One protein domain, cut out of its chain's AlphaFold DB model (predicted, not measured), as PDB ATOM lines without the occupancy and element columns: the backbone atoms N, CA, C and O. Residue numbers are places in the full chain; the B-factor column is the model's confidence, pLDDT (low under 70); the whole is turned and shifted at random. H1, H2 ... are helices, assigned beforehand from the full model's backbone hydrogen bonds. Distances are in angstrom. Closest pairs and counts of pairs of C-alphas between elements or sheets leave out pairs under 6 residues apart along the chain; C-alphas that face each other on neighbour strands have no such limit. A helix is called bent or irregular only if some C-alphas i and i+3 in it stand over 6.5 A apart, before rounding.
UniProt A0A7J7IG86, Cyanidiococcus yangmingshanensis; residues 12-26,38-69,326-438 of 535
ATOM      1  N   ASP A  12     117.552 204.249  25.231       91.81
ATOM      2  CA  ASP A  12     118.144 204.549  23.927       91.81
ATOM      3  C   ASP A  12     118.892 203.336  23.351       91.81
ATOM      4  O   ASP A  12     118.770 203.076  22.156       91.81
ATOM      5  N   ASP A  13     119.560 202.529  24.187       94.44
ATOM      6  CA  ASP A  13     120.189 201.273  23.743       94.44
ATOM      7  C   ASP A  13     119.140 200.287  23.204       94.44
ATOM      8  O   ASP A  13     119.306 199.712  22.132       94.44
ATOM      9  N   VAL A  14     118.008 200.143  23.906       95.75
ATOM     10  CA  VAL A  14     116.903 199.274  23.465       95.75
ATOM     11  C   VAL A  14     116.293 199.771  22.153       95.75
ATOM     12  O   VAL A  14     115.953 198.970  21.277       95.75
ATOM     13  N   LEU A  15     116.137 201.089  21.998       95.00
ATOM     14  CA  LEU A  15     115.667 201.675  20.748       95.00
ATOM     15  C   LEU A  15     116.649 201.393  19.607       95.00
ATOM     16  O   LEU A  15     116.206 200.990  18.530       95.00
ATOM     17  N   GLU A  16     117.953 201.550  19.829       94.69
ATOM     18  CA  GLU A  16     118.956 201.242  18.810       94.69
ATOM     19  C   GLU A  16     118.997 199.758  18.446       94.69
ATOM     20  O   GLU A  16     119.081 199.448  17.257       94.69
ATOM     21  N   ASP A  17     118.827 198.843  19.403       95.62
ATOM     22  CA  ASP A  17     118.699 197.405  19.131       95.62
ATOM     23  C   ASP A  17     117.484 197.105  18.239       95.62
ATOM     24  O   ASP A  17     117.582 196.380  17.241       95.62
ATOM     25  N   VAL A  18     116.328 197.708  18.547       96.00
ATOM     26  CA  VAL A  18     115.118 197.580  17.723       96.00
ATOM     27  C   VAL A  18     115.357 198.131  16.318       96.00
ATOM     28  O   VAL A  18     115.004 197.485  15.327       96.00
ATOM     29  N   LEU A  19     115.967 199.311  16.200       93.88
ATOM     30  CA  LEU A  19     116.253 199.920  14.906       93.88
ATOM     31  C   LEU A  19     117.283 199.108  14.112       93.88
ATOM     32  O   LEU A  19     117.130 198.954  12.899       93.88
ATOM     33  N   ALA A  20     118.302 198.553  14.765       93.81
ATOM     34  CA  ALA A  20     119.286 197.669  14.153       93.81
ATOM     35  C   ALA A  20     118.627 196.409  13.580       93.81
ATOM     36  O   ALA A  20     118.881 196.072  12.425       93.81
ATOM     37  N   GLU A  21     117.721 195.768  14.320       93.88
ATOM     38  CA  GLU A  21     116.957 194.606  13.848       93.88
ATOM     39  C   GLU A  21     116.047 194.951  12.658       93.88
ATOM     40  O   GLU A  21     116.048 194.246  11.645       93.88
ATOM     41  N   VAL A  22     115.302 196.062  12.729       93.06
ATOM     42  CA  VAL A  22     114.425 196.508  11.629       93.06
ATOM     43  C   VAL A  22     115.233 196.852  10.371       93.06
ATOM     44  O   VAL A  22     114.777 196.562   9.261       93.06
ATOM     45  N   ARG A  23     116.434 197.431  10.523       90.88
ATOM     46  CA  ARG A  23     117.369 197.715   9.419       90.88
ATOM     47  C   ARG A  23     117.980 196.432   8.849       90.88
ATOM     48  O   ARG A  23     117.967 196.242   7.636       90.88
ATOM     49  N   ALA A  24     118.470 195.532   9.698       91.00
ATOM     50  CA  ALA A  24     119.087 194.271   9.281       91.00
ATOM     51  C   ALA A  24     118.102 193.357   8.540       91.00
ATOM     52  O   ALA A  24     118.476 192.647   7.607       91.00
ATOM     53  N   LEU A  25     116.826 193.398   8.927       91.00
ATOM     54  CA  LEU A  25     115.749 192.639   8.302       91.00
ATOM     55  C   LEU A  25     114.859 193.516   7.413       91.00
ATOM     56  O   LEU A  25     113.691 193.185   7.200       91.00
ATOM     57  N   HIS A  26     115.403 194.609   6.860       88.81
ATOM     58  CA  HIS A  26     114.662 195.526   5.989       88.81
ATOM     59  C   HIS A  26     113.943 194.784   4.864       88.81
ATOM     60  O   HIS A  26     112.730 194.908   4.701       88.81
ATOM     61  N   GLU A  38     111.844 183.905  -6.842       87.19
ATOM     62  CA  GLU A  38     112.351 184.181  -8.192       87.19
ATOM     63  C   GLU A  38     113.772 184.763  -8.205       87.19
ATOM     64  O   GLU A  38     114.467 184.613  -9.205       87.19
ATOM     65  N   ASP A  39     114.205 185.423  -7.124       88.12
ATOM     66  CA  ASP A  39     115.489 186.126  -7.075       88.12
ATOM     67  C   ASP A  39     116.349 185.662  -5.887       88.12
ATOM     68  O   ASP A  39     116.100 185.985  -4.717       88.12
ATOM     69  N   GLU A  40     117.403 184.903  -6.197       90.44
ATOM     70  CA  GLU A  40     118.385 184.455  -5.206       90.44
ATOM     71  C   GLU A  40     119.130 185.619  -4.544       90.44
ATOM     72  O   GLU A  40     119.495 185.520  -3.371       90.44
ATOM     73  N   GLN A  41     119.328 186.744  -5.236       89.75
ATOM     74  CA  GLN A  41     119.996 187.905  -4.649       89.75
ATOM     75  C   GLN A  41     119.167 188.464  -3.491       89.75
ATOM     76  O   GLN A  41     119.715 188.739  -2.425       89.75
ATOM     77  N   ILE A  42     117.841 188.539  -3.640       88.62
ATOM     78  CA  ILE A  42     116.932 188.967  -2.563       88.62
ATOM     79  C   ILE A  42     116.982 187.980  -1.389       88.62
ATOM     80  O   ILE A  42     117.059 188.398  -0.235       88.62
ATOM     81  N   TRP A  43     116.983 186.668  -1.655       90.88
ATOM     82  CA  TRP A  43     117.110 185.662  -0.594       90.88
ATOM     83  C   TRP A  43     118.434 185.791   0.172       90.88
ATOM     84  O   TRP A  43     118.445 185.743   1.402       90.88
ATOM     85  N   THR A  44     119.552 185.996  -0.527       91.25
ATOM     86  CA  THR A  44     120.880 186.106   0.100       91.25
ATOM     87  C   THR A  44     121.081 187.373   0.934       91.25
ATOM     88  O   THR A  44     121.943 187.357   1.815       91.25
ATOM     89  N   GLN A  45     120.261 188.412   0.734       90.62
ATOM     90  CA  GLN A  45     120.235 189.605   1.592       90.62
ATOM     91  C   GLN A  45     119.693 189.319   2.998       90.62
ATOM     92  O   GLN A  45     120.007 190.059   3.928       90.62
ATOM     93  N   ILE A  46     118.920 188.242   3.195       90.62
ATOM     94  CA  ILE A  46     118.583 187.782   4.547       90.62
ATOM     95  C   ILE A  46     119.869 187.237   5.192       90.62
ATOM     96  O   ILE A  46     120.496 186.331   4.619       90.62
ATOM     97  N   PRO A  47     120.267 187.726   6.385       90.25
ATOM     98  CA  PRO A  47     121.496 187.280   7.033       90.25
ATOM     99  C   PRO A  47     121.560 185.755   7.153       90.25
ATOM    100  O   PRO A  47     120.572 185.101   7.496       90.25
ATOM    101  N   ALA A  48     122.732 185.176   6.869       88.81
ATOM    102  CA  ALA A  48     122.918 183.723   6.798       88.81
ATOM    103  C   ALA A  48     122.477 183.004   8.084       88.81
ATOM    104  O   ALA A  48     121.887 181.926   8.012       88.81
ATOM    105  N   ALA A  49     122.674 183.651   9.239       86.38
ATOM    106  CA  ALA A  49     122.234 183.161  10.540       86.38
ATOM    107  C   ALA A  49     120.729 182.848  10.594       86.38
ATOM    108  O   ALA A  49     120.350 181.927  11.297       86.38
ATOM    109  N   TYR A  50     119.872 183.539   9.834       87.75
ATOM    110  CA  TYR A  50     118.434 183.249   9.801       87.75
ATOM    111  C   TYR A  50     118.033 182.238   8.720       87.75
ATOM    112  O   TYR A  50     116.950 181.664   8.795       87.75
ATOM    113  N   ARG A  51     118.880 182.013   7.706       87.06
ATOM    114  CA  ARG A  51     118.578 181.120   6.572       87.06
ATOM    115  C   ARG A  51     118.817 179.639   6.882       87.06
ATOM    116  O   ARG A  51     118.129 178.790   6.319       87.06
ATOM    117  N   VAL A  52     119.797 179.346   7.741       74.50
ATOM    118  CA  VAL A  52     120.338 177.988   7.975       74.50
ATOM    119  C   VAL A  52     119.858 177.371   9.300       74.50
ATOM    120  O   VAL A  52     120.135 176.208   9.574       74.50
ATOM    121  N   LEU A  53     119.126 178.117  10.130       66.25
ATOM    122  CA  LEU A  53     118.605 177.592  11.394       66.25
ATOM    123  C   LEU A  53     117.603 176.458  11.157       66.25
ATOM    124  O   LEU A  53     116.789 176.517  10.236       66.25
ATOM    125  N   ASP A  54     117.623 175.465  12.048       71.75
ATOM    126  CA  ASP A  54     116.500 174.548  12.212       71.75
ATOM    127  C   ASP A  54     115.284 175.346  12.713       71.75
ATOM    128  O   ASP A  54     115.150 175.697  13.893       71.75
ATOM    129  N   MET A  55     114.432 175.733  11.765       67.69
ATOM    130  CA  MET A  55     113.359 176.690  12.002       67.69
ATOM    131  C   MET A  55     112.175 176.099  12.768       67.69
ATOM    132  O   MET A  55     111.381 176.885  13.296       67.69
ATOM    133  N   GLU A  56     112.073 174.769  12.899       62.69
ATOM    134  CA  GLU A  56     111.064 174.137  13.762       62.69
ATOM    135  C   GLU A  56     111.277 174.550  15.230       62.69
ATOM    136  O   GLU A  56     110.330 174.908  15.935       62.69
ATOM    137  N   THR A  57     112.536 174.677  15.659       67.69
ATOM    138  CA  THR A  57     112.870 175.149  17.012       67.69
ATOM    139  C   THR A  57     113.120 176.666  17.057       67.69
ATOM    140  O   THR A  57     112.694 177.353  17.994       67.69
ATOM    141  N   ALA A  58     113.763 177.237  16.030       81.69
ATOM    142  CA  ALA A  58     114.187 178.641  16.043       81.69
ATOM    143  C   ALA A  58     113.041 179.656  15.865       81.69
ATOM    144  O   ALA A  58     113.123 180.763  16.402       81.69
ATOM    145  N   SER A  59     111.949 179.296  15.176       87.19
ATOM    146  CA  SER A  59     110.806 180.200  14.950       87.19
ATOM    147  C   SER A  59     110.218 180.745  16.261       87.19
ATOM    148  O   SER A  59     109.958 181.947  16.388       87.19
ATOM    149  N   SER A  60     110.060 179.872  17.263       86.38
ATOM    150  CA  SER A  60     109.557 180.237  18.593       86.38
ATOM    151  C   SER A  60     110.475 181.235  19.296       86.38
ATOM    152  O   SER A  60     110.012 182.258  19.806       86.38
ATOM    153  N   VAL A  61     111.784 180.968  19.265       88.69
ATOM    154  CA  VAL A  61     112.813 181.805  19.895       88.69
ATOM    155  C   VAL A  61     112.847 183.188  19.252       88.69
ATOM    156  O   VAL A  61     112.796 184.189  19.966       88.69
ATOM    157  N   LEU A  62     112.855 183.259  17.919       90.19
ATOM    158  CA  LEU A  62     112.906 184.523  17.185       90.19
ATOM    159  C   LEU A  62     111.693 185.410  17.481       90.19
ATOM    160  O   LEU A  62     111.858 186.602  17.741       90.19
ATOM    161  N   GLN A  63     110.488 184.834  17.479       90.31
ATOM    162  CA  GLN A  63     109.249 185.554  17.797       90.31
ATOM    163  C   GLN A  63     109.167 185.971  19.269       90.31
ATOM    164  O   GLN A  63     108.606 187.022  19.578       90.31
ATOM    165  N   ALA A  64     109.701 185.163  20.189       89.62
ATOM    166  CA  ALA A  64     109.765 185.512  21.604       89.62
ATOM    167  C   ALA A  64     110.745 186.665  21.857       89.62
ATOM    168  O   ALA A  64     110.402 187.608  22.559       89.62
ATOM    169  N   GLN A  65     111.925 186.625  21.240       91.88
ATOM    170  CA  GLN A  65     112.918 187.698  21.316       91.88
ATOM    171  C   GLN A  65     112.394 189.014  20.729       91.88
ATOM    172  O   GLN A  65     112.550 190.056  21.353       91.88
ATOM    173  N   GLY A  66     111.722 188.975  19.571       93.62
ATOM    174  CA  GLY A  66     111.120 190.181  18.996       93.62
ATOM    175  C   GLY A  66     110.029 190.786  19.882       93.62
ATOM    176  O   GLY A  66     109.940 192.002  20.015       93.62
ATOM    177  N   ALA A  67     109.230 189.941  20.545       92.38
ATOM    178  CA  ALA A  67     108.262 190.402  21.537       92.38
ATOM    179  C   ALA A  67     108.941 191.004  22.780       92.38
ATOM    180  O   ALA A  67     108.492 192.042  23.246       92.38
ATOM    181  N   ALA A  68     110.027 190.400  23.271       94.00
ATOM    182  CA  ALA A  68     110.774 190.909  24.420       94.00
ATOM    183  C   ALA A  68     111.427 192.273  24.138       94.00
ATOM    184  O   ALA A  68     111.380 193.153  24.990       94.00
ATOM    185  N   LEU A  69     111.981 192.478  22.936       95.81
ATOM    186  CA  LEU A  69     112.502 193.785  22.516       95.81
ATOM    187  C   LEU A  69     111.396 194.842  22.448       95.81
ATOM    188  O   LEU A  69     111.569 195.952  22.940       95.81
ATOM    189  N   LEU A 326     103.175 181.486  14.489       85.62
ATOM    190  CA  LEU A 326     104.234 180.553  14.110       85.62
ATOM    191  C   LEU A 326     105.154 180.162  15.279       85.62
ATOM    192  O   LEU A 326     106.136 179.461  15.052       85.62
ATOM    193  N   ARG A 327     104.841 180.540  16.529       84.00
ATOM    194  CA  ARG A 327     105.625 180.117  17.712       84.00
ATOM    195  C   ARG A 327     105.614 178.602  17.937       84.00
ATOM    196  O   ARG A 327     106.475 178.081  18.631       84.00
ATOM    197  N   ARG A 328     104.617 177.899  17.393       83.50
ATOM    198  CA  ARG A 328     104.533 176.430  17.371       83.50
ATOM    199  C   ARG A 328     104.421 175.975  15.914       83.50
ATOM    200  O   ARG A 328     103.287 175.793  15.457       83.50
ATOM    201  N   PRO A 329     105.537 175.878  15.174       81.38
ATOM    202  CA  PRO A 329     105.515 175.604  13.736       81.38
ATOM    203  C   PRO A 329     104.845 174.265  13.386       81.38
ATOM    204  O   PRO A 329     104.135 174.198  12.384       81.38
ATOM    205  N   ASP A 330     104.918 173.271  14.274       83.31
ATOM    206  CA  ASP A 330     104.280 171.955  14.078       83.31
ATOM    207  C   ASP A 330     102.776 171.958  14.340       83.31
ATOM    208  O   ASP A 330     102.060 170.998  14.050       83.31
ATOM    209  N   SER A 331     102.252 173.042  14.916       88.19
ATOM    210  CA  SER A 331     100.818 173.137  15.135       88.19
ATOM    211  C   SER A 331     100.087 173.172  13.795       88.19
ATOM    212  O   SER A 331     100.476 173.886  12.868       88.19
ATOM    213  N   ARG A 332      98.933 172.500  13.726       88.94
ATOM    214  CA  ARG A 332      98.050 172.546  12.550       88.94
ATOM    215  C   ARG A 332      97.758 173.979  12.087       88.94
ATOM    216  O   ARG A 332      97.632 174.244  10.897       88.94
ATOM    217  N   ARG A 333      97.665 174.931  13.024       88.12
ATOM    218  CA  ARG A 333      97.479 176.357  12.717       88.12
ATOM    219  C   ARG A 333      98.667 176.935  11.943       88.12
ATOM    220  O   ARG A 333      98.444 177.630  10.956       88.12
ATOM    221  N   ALA A 334      99.891 176.677  12.391       88.50
ATOM    222  CA  ALA A 334     101.095 177.189  11.750       88.50
ATOM    223  C   ALA A 334     101.312 176.551  10.372       88.50
ATOM    224  O   ALA A 334     101.502 177.277   9.397       88.50
ATOM    225  N   GLN A 335     101.158 175.228  10.258       89.25
ATOM    226  CA  GLN A 335     101.268 174.515   8.979       89.25
ATOM    227  C   GLN A 335     100.306 175.069   7.919       89.25
ATOM    228  O   GLN A 335     100.707 175.301   6.778       89.25
ATOM    229  N   ARG A 336      99.063 175.379   8.313       91.81
ATOM    230  CA  ARG A 336      98.064 176.038   7.457       91.81
ATOM    231  C   ARG A 336      98.485 177.418   6.981       91.81
ATOM    232  O   ARG A 336      98.262 177.764   5.825       91.81
ATOM    233  N   ILE A 337      99.044 178.222   7.880       89.62
ATOM    234  CA  ILE A 337      99.507 179.579   7.569       89.62
ATOM    235  C   ILE A 337     100.659 179.512   6.569       89.62
ATOM    236  O   ILE A 337     100.613 180.194   5.546       89.62
ATOM    237  N   ILE A 338     101.642 178.642   6.813       91.25
ATOM    238  CA  ILE A 338     102.780 178.452   5.910       91.25
ATOM    239  C   ILE A 338     102.327 177.929   4.551       91.25
ATOM    240  O   ILE A 338     102.717 178.502   3.538       91.25
ATOM    241  N   GLN A 339     101.465 176.908   4.505       93.69
ATOM    242  CA  GLN A 339     100.928 176.389   3.244       93.69
ATOM    243  C   GLN A 339     100.177 177.478   2.471       93.69
ATOM    244  O   GLN A 339     100.412 177.666   1.281       93.69
ATOM    245  N   HIS A 340      99.325 178.250   3.150       93.50
ATOM    246  CA  HIS A 340      98.596 179.344   2.520       93.50
ATOM    247  C   HIS A 340      99.539 180.387   1.913       93.50
ATOM    248  O   HIS A 340      99.359 180.784   0.763       93.50
ATOM    249  N   HIS A 341     100.542 180.834   2.668       92.31
ATOM    250  CA  HIS A 341     101.487 181.830   2.179       92.31
ATOM    251  C   HIS A 341     102.410 181.292   1.086       92.31
ATOM    252  O   HIS A 341     102.695 182.025   0.142       92.31
ATOM    253  N   HIS A 342     102.813 180.024   1.175       95.00
ATOM    254  CA  HIS A 342     103.593 179.338   0.151       95.00
ATOM    255  C   HIS A 342     102.822 179.300  -1.172       95.00
ATOM    256  O   HIS A 342     103.286 179.840  -2.171       95.00
ATOM    257  N   TYR A 343     101.579 178.815  -1.156       96.56
ATOM    258  CA  TYR A 343     100.742 178.778  -2.356       96.56
ATOM    259  C   TYR A 343     100.408 180.173  -2.888       96.56
ATOM    260  O   TYR A 343     100.359 180.376  -4.099       96.56
ATOM    261  N   ARG A 344     100.229 181.176  -2.019       93.12
ATOM    262  CA  ARG A 344     100.057 182.565  -2.470       93.12
ATOM    263  C   ARG A 344     101.310 183.141  -3.127       93.12
ATOM    264  O   ARG A 344     101.157 183.949  -4.040       93.12
ATOM    265  N   ALA A 345     102.504 182.771  -2.668       94.38
ATOM    266  CA  ALA A 345     103.754 183.189  -3.289       94.38
ATOM    267  C   ALA A 345     103.880 182.579  -4.690       94.38
ATOM    268  O   ALA A 345     104.048 183.319  -5.655       94.38
ATOM    269  N   ILE A 346     103.671 181.265  -4.817       97.06
ATOM    270  CA  ILE A 346     103.722 180.566  -6.108       97.06
ATOM    271  C   ILE A 346     102.633 181.084  -7.062       97.06
ATOM    272  O   ILE A 346     102.904 181.319  -8.235       97.06
ATOM    273  N   LEU A 347     101.422 181.373  -6.568       95.56
ATOM    274  CA  LEU A 347     100.355 181.968  -7.382       95.56
ATOM    275  C   LEU A 347     100.770 183.323  -7.976       95.56
ATOM    276  O   LEU A 347     100.413 183.618  -9.109       95.56
ATOM    277  N   GLN A 348     101.519 184.155  -7.246       92.44
ATOM    278  CA  GLN A 348     102.018 185.422  -7.798       92.44
ATOM    279  C   GLN A 348     103.031 185.195  -8.929       92.44
ATOM    280  O   GLN A 348     103.000 185.935  -9.909       92.44
ATOM    281  N   ILE A 349     103.885 184.171  -8.816       94.44
ATOM    282  CA  ILE A 349     104.825 183.760  -9.875       94.44
ATOM    283  C   ILE A 349     104.050 183.271 -11.102       94.44
ATOM    284  O   ILE A 349     104.283 183.747 -12.209       94.44
ATOM    285  N   LEU A 350     103.070 182.385 -10.893       95.62
ATOM    286  CA  LEU A 350     102.189 181.878 -11.945       95.62
ATOM    287  C   LEU A 350     101.507 183.022 -12.701       95.62
ATOM    288  O   LEU A 350     101.573 183.077 -13.923       95.62
ATOM    289  N   LEU A 351     100.900 183.968 -11.977       93.31
ATOM    290  CA  LEU A 351     100.247 185.126 -12.587       93.31
ATOM    291  C   LEU A 351     101.233 185.971 -13.406       93.31
ATOM    292  O   LEU A 351     100.879 186.420 -14.489       93.31
ATOM    293  N   ARG A 352     102.474 186.166 -12.947       91.38
ATOM    294  CA  ARG A 352     103.488 186.875 -13.744       91.38
ATOM    295  C   ARG A 352     103.824 186.134 -15.037       91.38
ATOM    296  O   ARG A 352     103.737 186.751 -16.094       91.38
ATOM    297  N   ARG A 353     104.076 184.823 -14.992       92.62
ATOM    298  CA  ARG A 353     104.326 184.023 -16.207       92.62
ATOM    299  C   ARG A 353     103.149 184.034 -17.182       92.62
ATOM    300  O   ARG A 353     103.336 184.176 -18.384       92.62
ATOM    301  N   MET A 354     101.914 184.028 -16.674       91.31
ATOM    302  CA  MET A 354     100.723 184.180 -17.520       91.31
ATOM    303  C   MET A 354     100.705 185.500 -18.308       91.31
ATOM    304  O   MET A 354     100.100 185.545 -19.379       91.31
ATOM    305  N   THR A 355     101.342 186.576 -17.821       87.94
ATOM    306  CA  THR A 355     101.445 187.828 -18.597       87.94
ATOM    307  C   THR A 355     102.370 187.710 -19.806       87.94
ATOM    308  O   THR A 355     102.189 188.448 -20.775       87.94
ATOM    309  N   GLU A 356     103.321 186.778 -19.768       86.75
ATOM    310  CA  GLU A 356     104.279 186.513 -20.842       86.75
ATOM    311  C   GLU A 356     103.686 185.530 -21.865       86.75
ATOM    312  O   GLU A 356     103.792 185.742 -23.074       86.75
ATOM    313  N   GLU A 357     102.989 184.497 -21.385       82.69
ATOM    314  CA  GLU A 357     102.504 183.382 -22.209       82.69
ATOM    315  C   GLU A 357     101.088 183.589 -22.783       82.69
ATOM    316  O   GLU A 357     100.771 183.094 -23.868       82.69
ATOM    317  N   HIS A 358     100.219 184.365 -22.120       80.25
ATOM    318  CA  HIS A 358      98.827 184.565 -22.543       80.25
ATOM    319  C   HIS A 358      98.515 186.011 -22.925       80.25
ATOM    320  O   HIS A 358      97.906 186.758 -22.156       80.25
ATOM    321  N   ARG A 359      98.810 186.391 -24.175       74.06
ATOM    322  CA  ARG A 359      98.550 187.757 -24.683       74.06
ATOM    323  C   ARG A 359      97.107 188.237 -24.467       74.06
ATOM    324  O   ARG A 359      96.908 189.384 -24.095       74.06
ATOM    325  N   ASN A 360      96.114 187.355 -24.612       81.88
ATOM    326  CA  ASN A 360      94.693 187.711 -24.464       81.88
ATOM    327  C   ASN A 360      94.259 187.969 -23.008       81.88
ATOM    328  O   ASN A 360      93.205 188.554 -22.781       81.88
ATOM    329  N   SER A 361      95.024 187.508 -22.014       83.75
ATOM    330  CA  SER A 361      94.725 187.709 -20.586       83.75
ATOM    331  C   SER A 361      95.786 188.539 -19.862       83.75
ATOM    332  O   SER A 361      95.583 188.893 -18.701       83.75
ATOM    333  N   ALA A 362      96.880 188.895 -20.539       87.00
ATOM    334  CA  ALA A 362      98.007 189.624 -19.972       87.00
ATOM    335  C   ALA A 362      97.585 190.949 -19.325       87.00
ATOM    336  O   ALA A 362      97.972 191.211 -18.189       87.00
ATOM    337  N   ASP A 363      96.734 191.743 -19.979       86.38
ATOM    338  CA  ASP A 363      96.283 193.029 -19.428       86.38
ATOM    339  C   ASP A 363      95.391 192.854 -18.193       86.38
ATOM    340  O   ASP A 363      95.528 193.585 -17.209       86.38
ATOM    341  N   ALA A 364      94.521 191.839 -18.194       86.00
ATOM    342  CA  ALA A 364      93.671 191.520 -17.049       86.00
ATOM    343  C   ALA A 364      94.498 191.062 -15.835       86.00
ATOM    344  O   ALA A 364      94.167 191.405 -14.693       86.00
ATOM    345  N   VAL A 365      95.575 190.307 -16.076       88.50
ATOM    346  CA  VAL A 365      96.500 189.844 -15.037       88.50
ATOM    347  C   VAL A 365      97.413 190.973 -14.554       88.50
ATOM    348  O   VAL A 365      97.583 191.129 -13.346       88.50
ATOM    349  N   ARG A 366      97.939 191.811 -15.455       88.06
ATOM    350  CA  ARG A 366      98.745 192.990 -15.103       88.06
ATOM    351  C   ARG A 366      97.941 193.954 -14.231       88.06
ATOM    352  O   ARG A 366      98.376 194.289 -13.132       88.06
ATOM    353  N   THR A 367      96.706 194.254 -14.637       86.69
ATOM    354  CA  THR A 367      95.764 195.057 -13.842       86.69
ATOM    355  C   THR A 367      95.544 194.458 -12.451       86.69
ATOM    356  O   THR A 367      95.570 195.183 -11.457       86.69
ATOM    357  N   LEU A 368      95.363 193.135 -12.356       86.44
ATOM    358  CA  LEU A 368      95.175 192.439 -11.079       86.44
ATOM    359  C   LEU A 368      96.413 192.541 -10.166       86.44
ATOM    360  O   LEU A 368      96.265 192.727  -8.957       86.44
ATOM    361  N   LEU A 369      97.622 192.396 -10.718       84.12
ATOM    362  CA  LEU A 369      98.887 192.447  -9.973       84.12
ATOM    363  C   LEU A 369      99.254 193.867  -9.510       84.12
ATOM    364  O   LEU A 369      99.836 194.022  -8.432       84.12
ATOM    365  N   GLU A 370      98.905 194.883 -10.302       81.31
ATOM    366  CA  GLU A 370      99.154 196.300 -10.009       81.31
ATOM    367  C   GLU A 370      98.092 196.896  -9.071       81.31
ATOM    368  O   GLU A 370      98.393 197.742  -8.227       81.31
ATOM    369  N   THR A 371      96.848 196.415  -9.151       77.81
ATOM    370  CA  THR A 371      95.734 196.927  -8.346       77.81
ATOM    371  C   THR A 371      95.604 196.156  -7.031       77.81
ATOM    372  O   THR A 371      94.821 195.217  -6.901       77.81
ATOM    373  N   GLU A 372      96.318 196.600  -5.991       64.06
ATOM    374  CA  GLU A 372      96.231 196.000  -4.641       64.06
ATOM    375  C   GLU A 372      94.807 196.002  -4.048       64.06
ATOM    376  O   GLU A 372      94.501 195.215  -3.151       64.06
ATOM    377  N   GLY A 373      93.936 196.892  -4.535       69.00
ATOM    378  CA  GLY A 373      92.535 197.013  -4.132       69.00
ATOM    379  C   GLY A 373      91.542 196.190  -4.956       69.00
ATOM    380  O   GLY A 373      90.342 196.319  -4.710       69.00
ATOM    381  N   ASP A 374      91.994 195.378  -5.920       83.56
ATOM    382  CA  ASP A 374      91.085 194.611  -6.776       83.56
ATOM    383  C   ASP A 374      90.218 193.668  -5.909       83.56
ATOM    384  O   ASP A 374      90.748 192.861  -5.130       83.56
ATOM    385  N   PRO A 375      88.875 193.751  -6.001       83.81
ATOM    386  CA  PRO A 375      87.973 192.962  -5.168       83.81
ATOM    387  C   PRO A 375      88.140 191.451  -5.372       83.81
ATOM    388  O   PRO A 375      87.814 190.678  -4.466       83.81
ATOM    389  N   ARG A 376      88.695 191.005  -6.507       85.81
ATOM    390  CA  ARG A 376      88.971 189.590  -6.777       85.81
ATOM    391  C   ARG A 376      89.990 189.008  -5.804       85.81
ATOM    392  O   ARG A 376      89.828 187.864  -5.380       85.81
ATOM    393  N   TRP A 377      90.953 189.796  -5.316       84.81
ATOM    394  CA  TRP A 377      91.865 189.345  -4.257       84.81
ATOM    395  C   TRP A 377      91.126 188.949  -2.974       84.81
ATOM    396  O   TRP A 377      91.554 188.039  -2.259       84.81
ATOM    397  N   ALA A 378      89.986 189.583  -2.682       82.25
ATOM    398  CA  ALA A 378      89.175 189.223  -1.525       82.25
ATOM    399  C   ALA A 378      88.502 187.848  -1.675       82.25
ATOM    400  O   ALA A 378      88.189 187.230  -0.653       82.25
ATOM    401  N   LEU A 379      88.315 187.347  -2.901       84.44
ATOM    402  CA  LEU A 379      87.719 186.035  -3.169       84.44
ATOM    403  C   LEU A 379      88.650 184.893  -2.740       84.44
ATOM    404  O   LEU A 379      88.175 183.881  -2.220       84.44
ATOM    405  N   LEU A 380      89.971 185.105  -2.792       86.12
ATOM    406  CA  LEU A 380      90.969 184.148  -2.290       86.12
ATOM    407  C   LEU A 380      90.917 183.945  -0.765       86.12
ATOM    408  O   LEU A 380      91.525 183.017  -0.236       86.12
ATOM    409  N   ARG A 381      90.143 184.742  -0.012       81.44
ATOM    410  CA  ARG A 381      89.891 184.440   1.411       81.44
ATOM    411  C   ARG A 381      89.198 183.090   1.600       81.44
ATOM    412  O   ARG A 381      89.333 182.494   2.665       81.44
ATOM    413  N   ARG A 382      88.441 182.616   0.600       81.75
ATOM    414  CA  ARG A 382      87.805 181.290   0.628       81.75
ATOM    415  C   ARG A 382      88.855 180.182   0.588       81.75
ATOM    416  O   ARG A 382      88.813 179.303   1.444       81.75
ATOM    417  N   THR A 383      89.839 180.289  -0.305       85.19
ATOM    418  CA  THR A 383      90.926 179.303  -0.408       85.19
ATOM    419  C   THR A 383      91.781 179.280   0.861       85.19
ATOM    420  O   THR A 383      92.128 178.212   1.348       85.19
ATOM    421  N   ALA A 384      92.021 180.437   1.492       83.19
ATOM    422  CA  ALA A 384      92.716 180.516   2.782       83.19
ATOM    423  C   ALA A 384      91.988 179.770   3.922       83.19
ATOM    424  O   ALA A 384      92.612 179.093   4.742       83.19
ATOM    425  N   LYS A 385      90.654 179.885   3.994       85.19
ATOM    426  CA  LYS A 385      89.846 179.228   5.039       85.19
ATOM    427  C   LYS A 385      89.867 177.707   4.932       85.19
ATOM    428  O   LYS A 385      89.834 177.039   5.967       85.19
ATOM    429  N   HIS A 386      89.948 177.193   3.712       88.00
ATOM    430  CA  HIS A 386      89.907 175.767   3.403       88.00
ATOM    431  C   HIS A 386      91.244 175.260   2.859       88.00
ATOM    432  O   HIS A 386      91.258 174.311   2.093       88.00
ATOM    433  N   ILE A 387      92.367 175.869   3.260       93.06
ATOM    434  CA  ILE A 387      93.689 175.520   2.714       93.06
ATOM    435  C   ILE A 387      94.026 174.025   2.865       93.06
ATOM    436  O   ILE A 387      94.588 173.440   1.950       93.06
ATOM    437  N   ASP A 388      93.570 173.405   3.962       91.25
ATOM    438  CA  ASP A 388      93.730 171.972   4.264       91.25
ATOM    439  C   ASP A 388      93.109 171.041   3.202       91.25
ATOM    440  O   ASP A 388      93.431 169.859   3.174       91.25
ATOM    441  N   GLN A 389      92.183 171.530   2.367       92.94
ATOM    442  CA  GLN A 389      91.535 170.706   1.339       92.94
ATOM    443  C   GLN A 389      92.426 170.481   0.113       92.94
ATOM    444  O   GLN A 389      92.165 169.581  -0.681       92.94
ATOM    445  N   TYR A 390      93.445 171.325  -0.066       94.75
ATOM    446  CA  TYR A 390      94.327 171.277  -1.221       94.75
ATOM    447  C   TYR A 390      95.519 170.374  -0.921       94.75
ATOM    448  O   TYR A 390      96.312 170.663  -0.022       94.75
ATOM    449  N   GLN A 391      95.640 169.293  -1.691       92.19
ATOM    450  CA  GLN A 391      96.741 168.336  -1.565       92.19
ATOM    451  C   GLN A 391      98.075 168.940  -2.024       92.19
ATOM    452  O   GLN A 391      99.096 168.706  -1.388       92.19
ATOM    453  N   ASP A 392      98.047 169.766  -3.071       95.25
ATOM    454  CA  ASP A 392      99.213 170.398  -3.693       95.25
ATOM    455  C   ASP A 392      98.889 171.827  -4.174       95.25
ATOM    456  O   ASP A 392      97.746 172.305  -4.069       95.25
ATOM    457  N   PHE A 393      99.902 172.540  -4.675       97.31
ATOM    458  CA  PHE A 393      99.709 173.861  -5.265       97.31
ATOM    459  C   PHE A 393      98.821 173.822  -6.516       97.31
ATOM    460  O   PHE A 393      98.046 174.754  -6.724       97.31
ATOM    461  N   ALA A 394      98.892 172.774  -7.343       97.19
ATOM    462  CA  ALA A 394      98.140 172.709  -8.596       97.19
ATOM    463  C   ALA A 394      96.621 172.744  -8.349       97.19
ATOM    464  O   ALA A 394      95.917 173.569  -8.937       97.19
ATOM    465  N   ALA A 395      96.124 171.938  -7.407       95.50
ATOM    466  CA  ALA A 395      94.722 171.946  -6.993       95.50
ATOM    467  C   ALA A 395      94.293 173.315  -6.439       95.50
ATOM    468  O   ALA A 395      93.206 173.808  -6.751       95.50
ATOM    469  N   TYR A 396      95.160 173.960  -5.649       97.31
ATOM    470  CA  TYR A 396      94.925 175.317  -5.152       97.31
ATOM    471  C   TYR A 396      94.854 176.349  -6.285       97.31
ATOM    472  O   TYR A 396      93.964 177.205  -6.291       97.31
ATOM    473  N   ALA A 397      95.791 176.289  -7.232       97.31
ATOM    474  CA  ALA A 397      95.948 177.256  -8.307       97.31
ATOM    475  C   ALA A 397      94.744 177.249  -9.247       97.31
ATOM    476  O   ALA A 397      94.256 178.316  -9.612       97.31
ATOM    477  N   GLU A 398      94.212 176.074  -9.585       95.31
ATOM    478  CA  GLU A 398      93.028 175.974 -10.439       95.31
ATOM    479  C   GLU A 398      91.810 176.688  -9.836       95.31
ATOM    480  O   GLU A 398      91.134 177.456 -10.523       95.31
ATOM    481  N   ASP A 399      91.544 176.486  -8.545       94.81
ATOM    482  CA  ASP A 399      90.465 177.185  -7.846       94.81
ATOM    483  C   ASP A 399      90.746 178.679  -7.710       94.81
ATOM    484  O   ASP A 399      89.850 179.505  -7.904       94.81
ATOM    485  N   ALA A 400      91.989 179.044  -7.393       95.25
ATOM    486  CA  ALA A 400      92.390 180.436  -7.281       95.25
ATOM    487  C   ALA A 400      92.183 181.185  -8.606       95.25
ATOM    488  O   ALA A 400      91.572 182.251  -8.598       95.25
ATOM    489  N   LEU A 401      92.611 180.619  -9.737       94.81
ATOM    490  CA  LEU A 401      92.422 181.202 -11.066       94.81
ATOM    491  C   LEU A 401      90.937 181.335 -11.425       94.81
ATOM    492  O   LEU A 401      90.521 182.401 -11.880       94.81
ATOM    493  N   ARG A 402      90.106 180.325 -11.119       93.69
ATOM    494  CA  ARG A 402      88.642 180.417 -11.287       93.69
ATOM    495  C   ARG A 402      88.046 181.556 -10.461       93.69
ATOM    496  O   ARG A 402      87.252 182.337 -10.981       93.69
ATOM    497  N   TYR A 403      88.443 181.700  -9.193       92.25
ATOM    498  CA  TYR A 403      87.985 182.812  -8.352       92.25
ATOM    499  C   TYR A 403      88.461 184.175  -8.860       92.25
ATOM    500  O   TYR A 403      87.720 185.152  -8.762       92.25
ATOM    501  N   LEU A 404      89.670 184.244  -9.416       91.31
ATOM    502  CA  LEU A 404      90.221 185.447 -10.043       91.31
ATOM    503  C   LEU A 404      89.644 185.719 -11.443       91.31
ATOM    504  O   LEU A 404      89.937 186.769 -12.017       91.31
ATOM    505  N   GLN A 405      88.792 184.823 -11.957       91.44
ATOM    506  CA  GLN A 405      88.182 184.900 -13.287       91.44
ATOM    507  C   GLN A 405      89.240 184.941 -14.399       91.44
ATOM    508  O   GLN A 405      89.161 185.737 -15.330       91.44
ATOM    509  N   LEU A 406      90.263 184.098 -14.260       91.56
ATOM    510  CA  LEU A 406      91.367 183.956 -15.203       91.56
ATOM    511  C   LEU A 406      91.328 182.568 -15.859       91.56
ATOM    512  O   LEU A 406      90.812 181.623 -15.250       91.56
ATOM    513  N   PRO A 407      91.859 182.421 -17.089       92.19
ATOM    514  CA  PRO A 407      91.952 181.117 -17.729       92.19
ATOM    515  C   PRO A 407      92.829 180.170 -16.906       92.19
ATOM    516  O   PRO A 407      93.811 180.581 -16.289       92.19
ATOM    517  N   VAL A 408      92.461 178.890 -16.908       94.62
ATOM    518  CA  VAL A 408      93.226 177.835 -16.241       94.62
ATOM    519  C   VAL A 408      94.097 177.136 -17.276       94.62
ATOM    520  O   VAL A 408      93.628 176.233 -17.969       94.62
ATOM    521  N   ASP A 409      95.364 177.533 -17.359       94.12
ATOM    522  CA  ASP A 409      96.377 176.777 -18.095       94.12
ATOM    523  C   ASP A 409      96.977 175.700 -17.185       94.12
ATOM    524  O   ASP A 409      97.805 175.963 -16.313       94.12
ATOM    525  N   ARG A 410      96.525 174.457 -17.369       95.81
ATOM    526  CA  ARG A 410      96.975 173.320 -16.554       95.81
ATOM    527  C   ARG A 410      98.427 172.926 -16.828       95.81
ATOM    528  O   ARG A 410      99.025 172.284 -15.967       95.81
ATOM    529  N   VAL A 411      98.970 173.242 -18.005       95.94
ATOM    530  CA  VAL A 411     100.362 172.932 -18.351       95.94
ATOM    531  C   VAL A 411     101.269 173.882 -17.584       95.94
ATOM    532  O   VAL A 411     102.094 173.417 -16.797       95.94
ATOM    533  N   LEU A 412     101.016 175.188 -17.694       95.56
ATOM    534  CA  LEU A 412     101.768 176.209 -16.971       95.56
ATOM    535  C   LEU A 412     101.636 176.051 -15.449       95.56
ATOM    536  O   LEU A 412     102.621 176.154 -14.722       95.56
ATOM    537  N   VAL A 413     100.436 175.736 -14.941       97.38
ATOM    538  CA  VAL A 413     100.231 175.448 -13.508       97.38
ATOM    539  C   VAL A 413     101.134 174.307 -13.035       97.38
ATOM    540  O   VAL A 413     101.771 174.438 -11.992       97.38
ATOM    541  N   LYS A 414     101.206 173.198 -13.784       97.19
ATOM    542  CA  LYS A 414     102.052 172.048 -13.428       97.19
ATOM    543  C   LYS A 414     103.540 172.373 -13.515       97.19
ATOM    544  O   LYS A 414     104.293 171.917 -12.661       97.19
ATOM    545  N   GLU A 415     103.951 173.155 -14.509       96.75
ATOM    546  CA  GLU A 415     105.336 173.611 -14.639       96.75
ATOM    547  C   GLU A 415     105.744 174.495 -13.454       96.75
ATOM    548  O   GLU A 415     106.755 174.252 -12.801       96.75
ATOM    549  N   VAL A 416     104.930 175.492 -13.108       96.75
ATOM    550  CA  VAL A 416     105.218 176.368 -11.965       96.75
ATOM    551  C   VAL A 416     105.199 175.580 -10.650       96.75
ATOM    552  O   VAL A 416     106.047 175.814  -9.786       96.75
ATOM    553  N   ALA A 417     104.276 174.624 -10.495       97.12
ATOM    554  CA  ALA A 417     104.235 173.741  -9.331       97.12
ATOM    555  C   ALA A 417     105.531 172.931  -9.186       97.12
ATOM    556  O   ALA A 417     106.114 172.917  -8.106       97.12
ATOM    557  N   SER A 418     106.014 172.298 -10.261       96.62
ATOM    558  CA  SER A 418     107.213 171.449 -10.205       96.62
ATOM    559  C   SER A 418     108.486 172.233  -9.877       96.62
ATOM    560  O   SER A 418     109.405 171.684  -9.271       96.62
ATOM    561  N   LEU A 419     108.527 173.520 -10.232       95.94
ATOM    562  CA  LEU A 419     109.647 174.404  -9.923       95.94
ATOM    563  C   LEU A 419     109.618 174.926  -8.481       95.94
ATOM    564  O   LEU A 419     110.676 175.019  -7.856       95.94
ATOM    565  N   PHE A 420     108.442 175.284  -7.949       96.44
ATOM    566  CA  PHE A 420     108.353 176.081  -6.718       96.44
ATOM    567  C   PHE A 420     107.607 175.434  -5.544       96.44
ATOM    568  O   PHE A 420     107.840 175.851  -4.409       96.44
ATOM    569  N   ASP A 421     106.759 174.425  -5.758       96.19
ATOM    570  CA  ASP A 421     106.097 173.672  -4.676       96.19
ATOM    571  C   ASP A 421     107.048 172.598  -4.123       96.19
ATOM    572  O   ASP A 421     106.843 171.392  -4.258       96.19
ATOM    573  N   THR A 422     108.177 173.052  -3.569       94.56
ATOM    574  CA  THR A 422     109.268 172.192  -3.091       94.56
ATOM    575  C   THR A 422     109.607 172.480  -1.625       94.56
ATOM    576  O   THR A 422     109.372 173.593  -1.133       94.56
ATOM    577  N   PRO A 423     110.228 171.524  -0.904       91.81
ATOM    578  CA  PRO A 423     110.660 171.740   0.478       91.81
ATOM    579  C   PRO A 423     111.570 172.965   0.656       91.81
ATOM    580  O   PRO A 423     111.477 173.653   1.670       91.81
ATOM    581  N   VAL A 424     112.397 173.286  -0.346       91.62
ATOM    582  CA  VAL A 424     113.316 174.435  -0.315       91.62
ATOM    583  C   VAL A 424     112.546 175.754  -0.241       91.62
ATOM    584  O   VAL A 424     112.784 176.567   0.654       91.62
ATOM    585  N   TYR A 425     111.580 175.973  -1.133       93.38
ATOM    586  CA  TYR A 425     110.793 177.208  -1.139       93.38
ATOM    587  C   TYR A 425     109.784 177.259   0.009       93.38
ATOM    588  O   TYR A 425     109.514 178.335   0.555       93.38
ATOM    589  N   ARG A 426     109.277 176.100   0.446       91.62
ATOM    590  CA  ARG A 426     108.482 176.002   1.672       91.62
ATOM    591  C   ARG A 426     109.295 176.444   2.894       91.62
ATOM    592  O   ARG A 426     108.779 177.217   3.704       91.62
ATOM    593  N   HIS A 427     110.566 176.044   2.988       89.25
ATOM    594  CA  HIS A 427     111.495 176.515   4.022       89.25
ATOM    595  C   HIS A 427     111.746 178.023   3.928       89.25
ATOM    596  O   HIS A 427     111.625 178.722   4.934       89.25
ATOM    597  N   ARG A 428     111.976 178.576   2.726       91.69
ATOM    598  CA  ARG A 428     112.078 180.042   2.544       91.69
ATOM    599  C   ARG A 428     110.838 180.774   3.053       91.69
ATOM    600  O   ARG A 428     110.958 181.814   3.699       91.69
ATOM    601  N   CYS A 429     109.650 180.219   2.797       91.50
ATOM    602  CA  CYS A 429     108.388 180.743   3.323       91.50
ATOM    603  C   CYS A 429     108.385 180.767   4.854       91.50
ATOM    604  O   CYS A 429     108.052 181.786   5.457       91.50
ATOM    605  N   LEU A 430     108.770 179.651   5.480       89.94
ATOM    606  CA  LEU A 430     108.835 179.524   6.932       89.94
ATOM    607  C   LEU A 430     109.808 180.537   7.543       89.94
ATOM    608  O   LEU A 430     109.427 181.234   8.484       89.94
ATOM    609  N   VAL A 431     111.018 180.664   6.993       90.69
ATOM    610  CA  VAL A 431     112.016 181.652   7.433       90.69
ATOM    611  C   VAL A 431     111.439 183.060   7.344       90.69
ATOM    612  O   VAL A 431     111.397 183.772   8.347       90.69
ATOM    613  N   PHE A 432     110.920 183.439   6.174       91.75
ATOM    614  CA  PHE A 432     110.358 184.767   5.949       91.75
ATOM    615  C   PHE A 432     109.250 185.100   6.951       91.75
ATOM    616  O   PHE A 432     109.327 186.118   7.633       91.75
ATOM    617  N   TRP A 433     108.256 184.222   7.110       91.69
ATOM    618  CA  TRP A 433     107.132 184.493   8.008       91.69
ATOM    619  C   TRP A 433     107.501 184.407   9.496       91.69
ATOM    620  O   TRP A 433     106.871 185.081  10.313       91.69
ATOM    621  N   SER A 434     108.543 183.657   9.859       91.31
ATOM    622  CA  SER A 434     109.094 183.656  11.222       91.31
ATOM    623  C   SER A 434     109.772 184.987  11.552       91.31
ATOM    624  O   SER A 434     109.546 185.545  12.627       91.31
ATOM    625  N   LEU A 435     110.548 185.535  10.610       92.81
ATOM    626  CA  LEU A 435     111.172 186.856  10.735       92.81
ATOM    627  C   LEU A 435     110.128 187.975  10.713       92.81
ATOM    628  O   LEU A 435     110.214 188.911  11.505       92.81
ATOM    629  N   CYS A 436     109.082 187.842   9.894       93.00
ATOM    630  CA  CYS A 436     107.910 188.706   9.976       93.00
ATOM    631  C   CYS A 436     107.320 188.684  11.399       93.00
ATOM    632  O   CYS A 436     107.111 189.735  12.000       93.00
ATOM    633  N   GLY A 437     107.103 187.495  11.972       92.12
ATOM    634  CA  GLY A 437     106.609 187.349  13.342       92.12
ATOM    635  C   GLY A 437     107.516 187.999  14.394       92.12
ATOM    636  O   GLY A 437     107.008 188.577  15.351       92.12
ATOM    637  N   ARG A 438     108.841 187.960  14.209       93.25
ATOM    638  CA  ARG A 438     109.812 188.669  15.061       93.25
ATOM    639  C   ARG A 438     109.670 190.192  14.961       93.25
ATOM    640  O   ARG A 438     109.663 190.860  15.987       93.25
TER     641      ARG A 438
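Overview. This is residues 12 to 26, 38 to 69 and 326 to 438 of the 535 residues of a protein of Cyanidiococcus yangmingshanensis (UniProt A0A7J7IG86). A long helix, H5, runs through the middle of an elongated, all-helix body; H9, H10 and H11 pack on it and cross it at steep tilts, and H6 folds back at its last residues. Away from H5, H11 lies side by side with H4, and H1 and H6 lie at opposite ends of the long axis, with the short helices H2, H3, H7 and H8 along the sides. The printed part has 160 residues with eleven named helices, H1 to H11 in order, and no named strand. It is compact, with a radius of gyration of the C-alphas of 17.6 A, and spans 56 by 30 by 28 A.

Along the chain. H5, residues 332 to 357, is 36.7 A long, from C-alpha 332 at (98.050, 172.546, 12.550) to C-alpha 357 at (102.504, 183.382, -22.209). H6 is residues 359 to 370, 17.0 A, and is irregular: C-alphas 360 and 363 are 7.5 A apart. H7 is residues 375 to 379, H8 381 to 385, H9 393 to 403 and H10 410 to 420. H11, residues 423 to 438, 22.4 A, ends at (109.812, 188.669, 15.061). H1, residues 12 to 24, 17.9 A, begins at (118.144, 204.549, 23.927). H2 is residues 40 to 44, H3 48 to 51, and H4 55 to 69, 20.1 A.

Arrangement. H5 is the hub, touching four helices. With residues 348 to 356 alone it touches H6, at a steep tilt of 46 degrees, opposite ways; the closest C-alphas, of Thr 355 and Ala 362, are 4.1 A apart. It touches H9 at Tyr 343 and Phe 393, C-alphas 5.8 A apart, H10 at Leu 350 and Val 416, 6.3 A, and H11 at His 342 and Cys 429, 5.9 A. H9 also touches H10, at a steep tilt of 50 degrees, with the C-alphas of Ala 394 and Val 413 closest at 6.0 A. H8 only just touches H9, with 3 pairs of C-alphas within 8 A; H7 is close to H9 but not clearly touching. H11 touches H4 at a shallow tilt of 16 degrees, the same way; the C-alphas of Gln 63 and Arg 438 are closest, 4.2 A apart. H3 only just touches H11, and H1 only just touches H4, each with 3 pairs within 8 A. H2 touches no helix. Every O i to N i+4 pair is within hydrogen-bond range in H1, H2, H8, H10 and H11; in H4 9 of 11 are, in H5 21 of 22, in H6 6 of 8, in H9 6 of 7 and in H7 0 of 1, beside 2 of 2 O i to N i+3 pairs, while H3 is too short for one.

Size, cuts and confidence. The C-alphas farthest apart, of Asp 12 and Asn 360, are 56.3 A apart. Residues 27 to 37 and 70 to 325 are not printed; the gaps between C-alphas are 18.3 A and 17.7 A. Of the links printed whole, none is long. The model's pLDDT is under 70 at residues 53, 55 to 57 and 372 to 373.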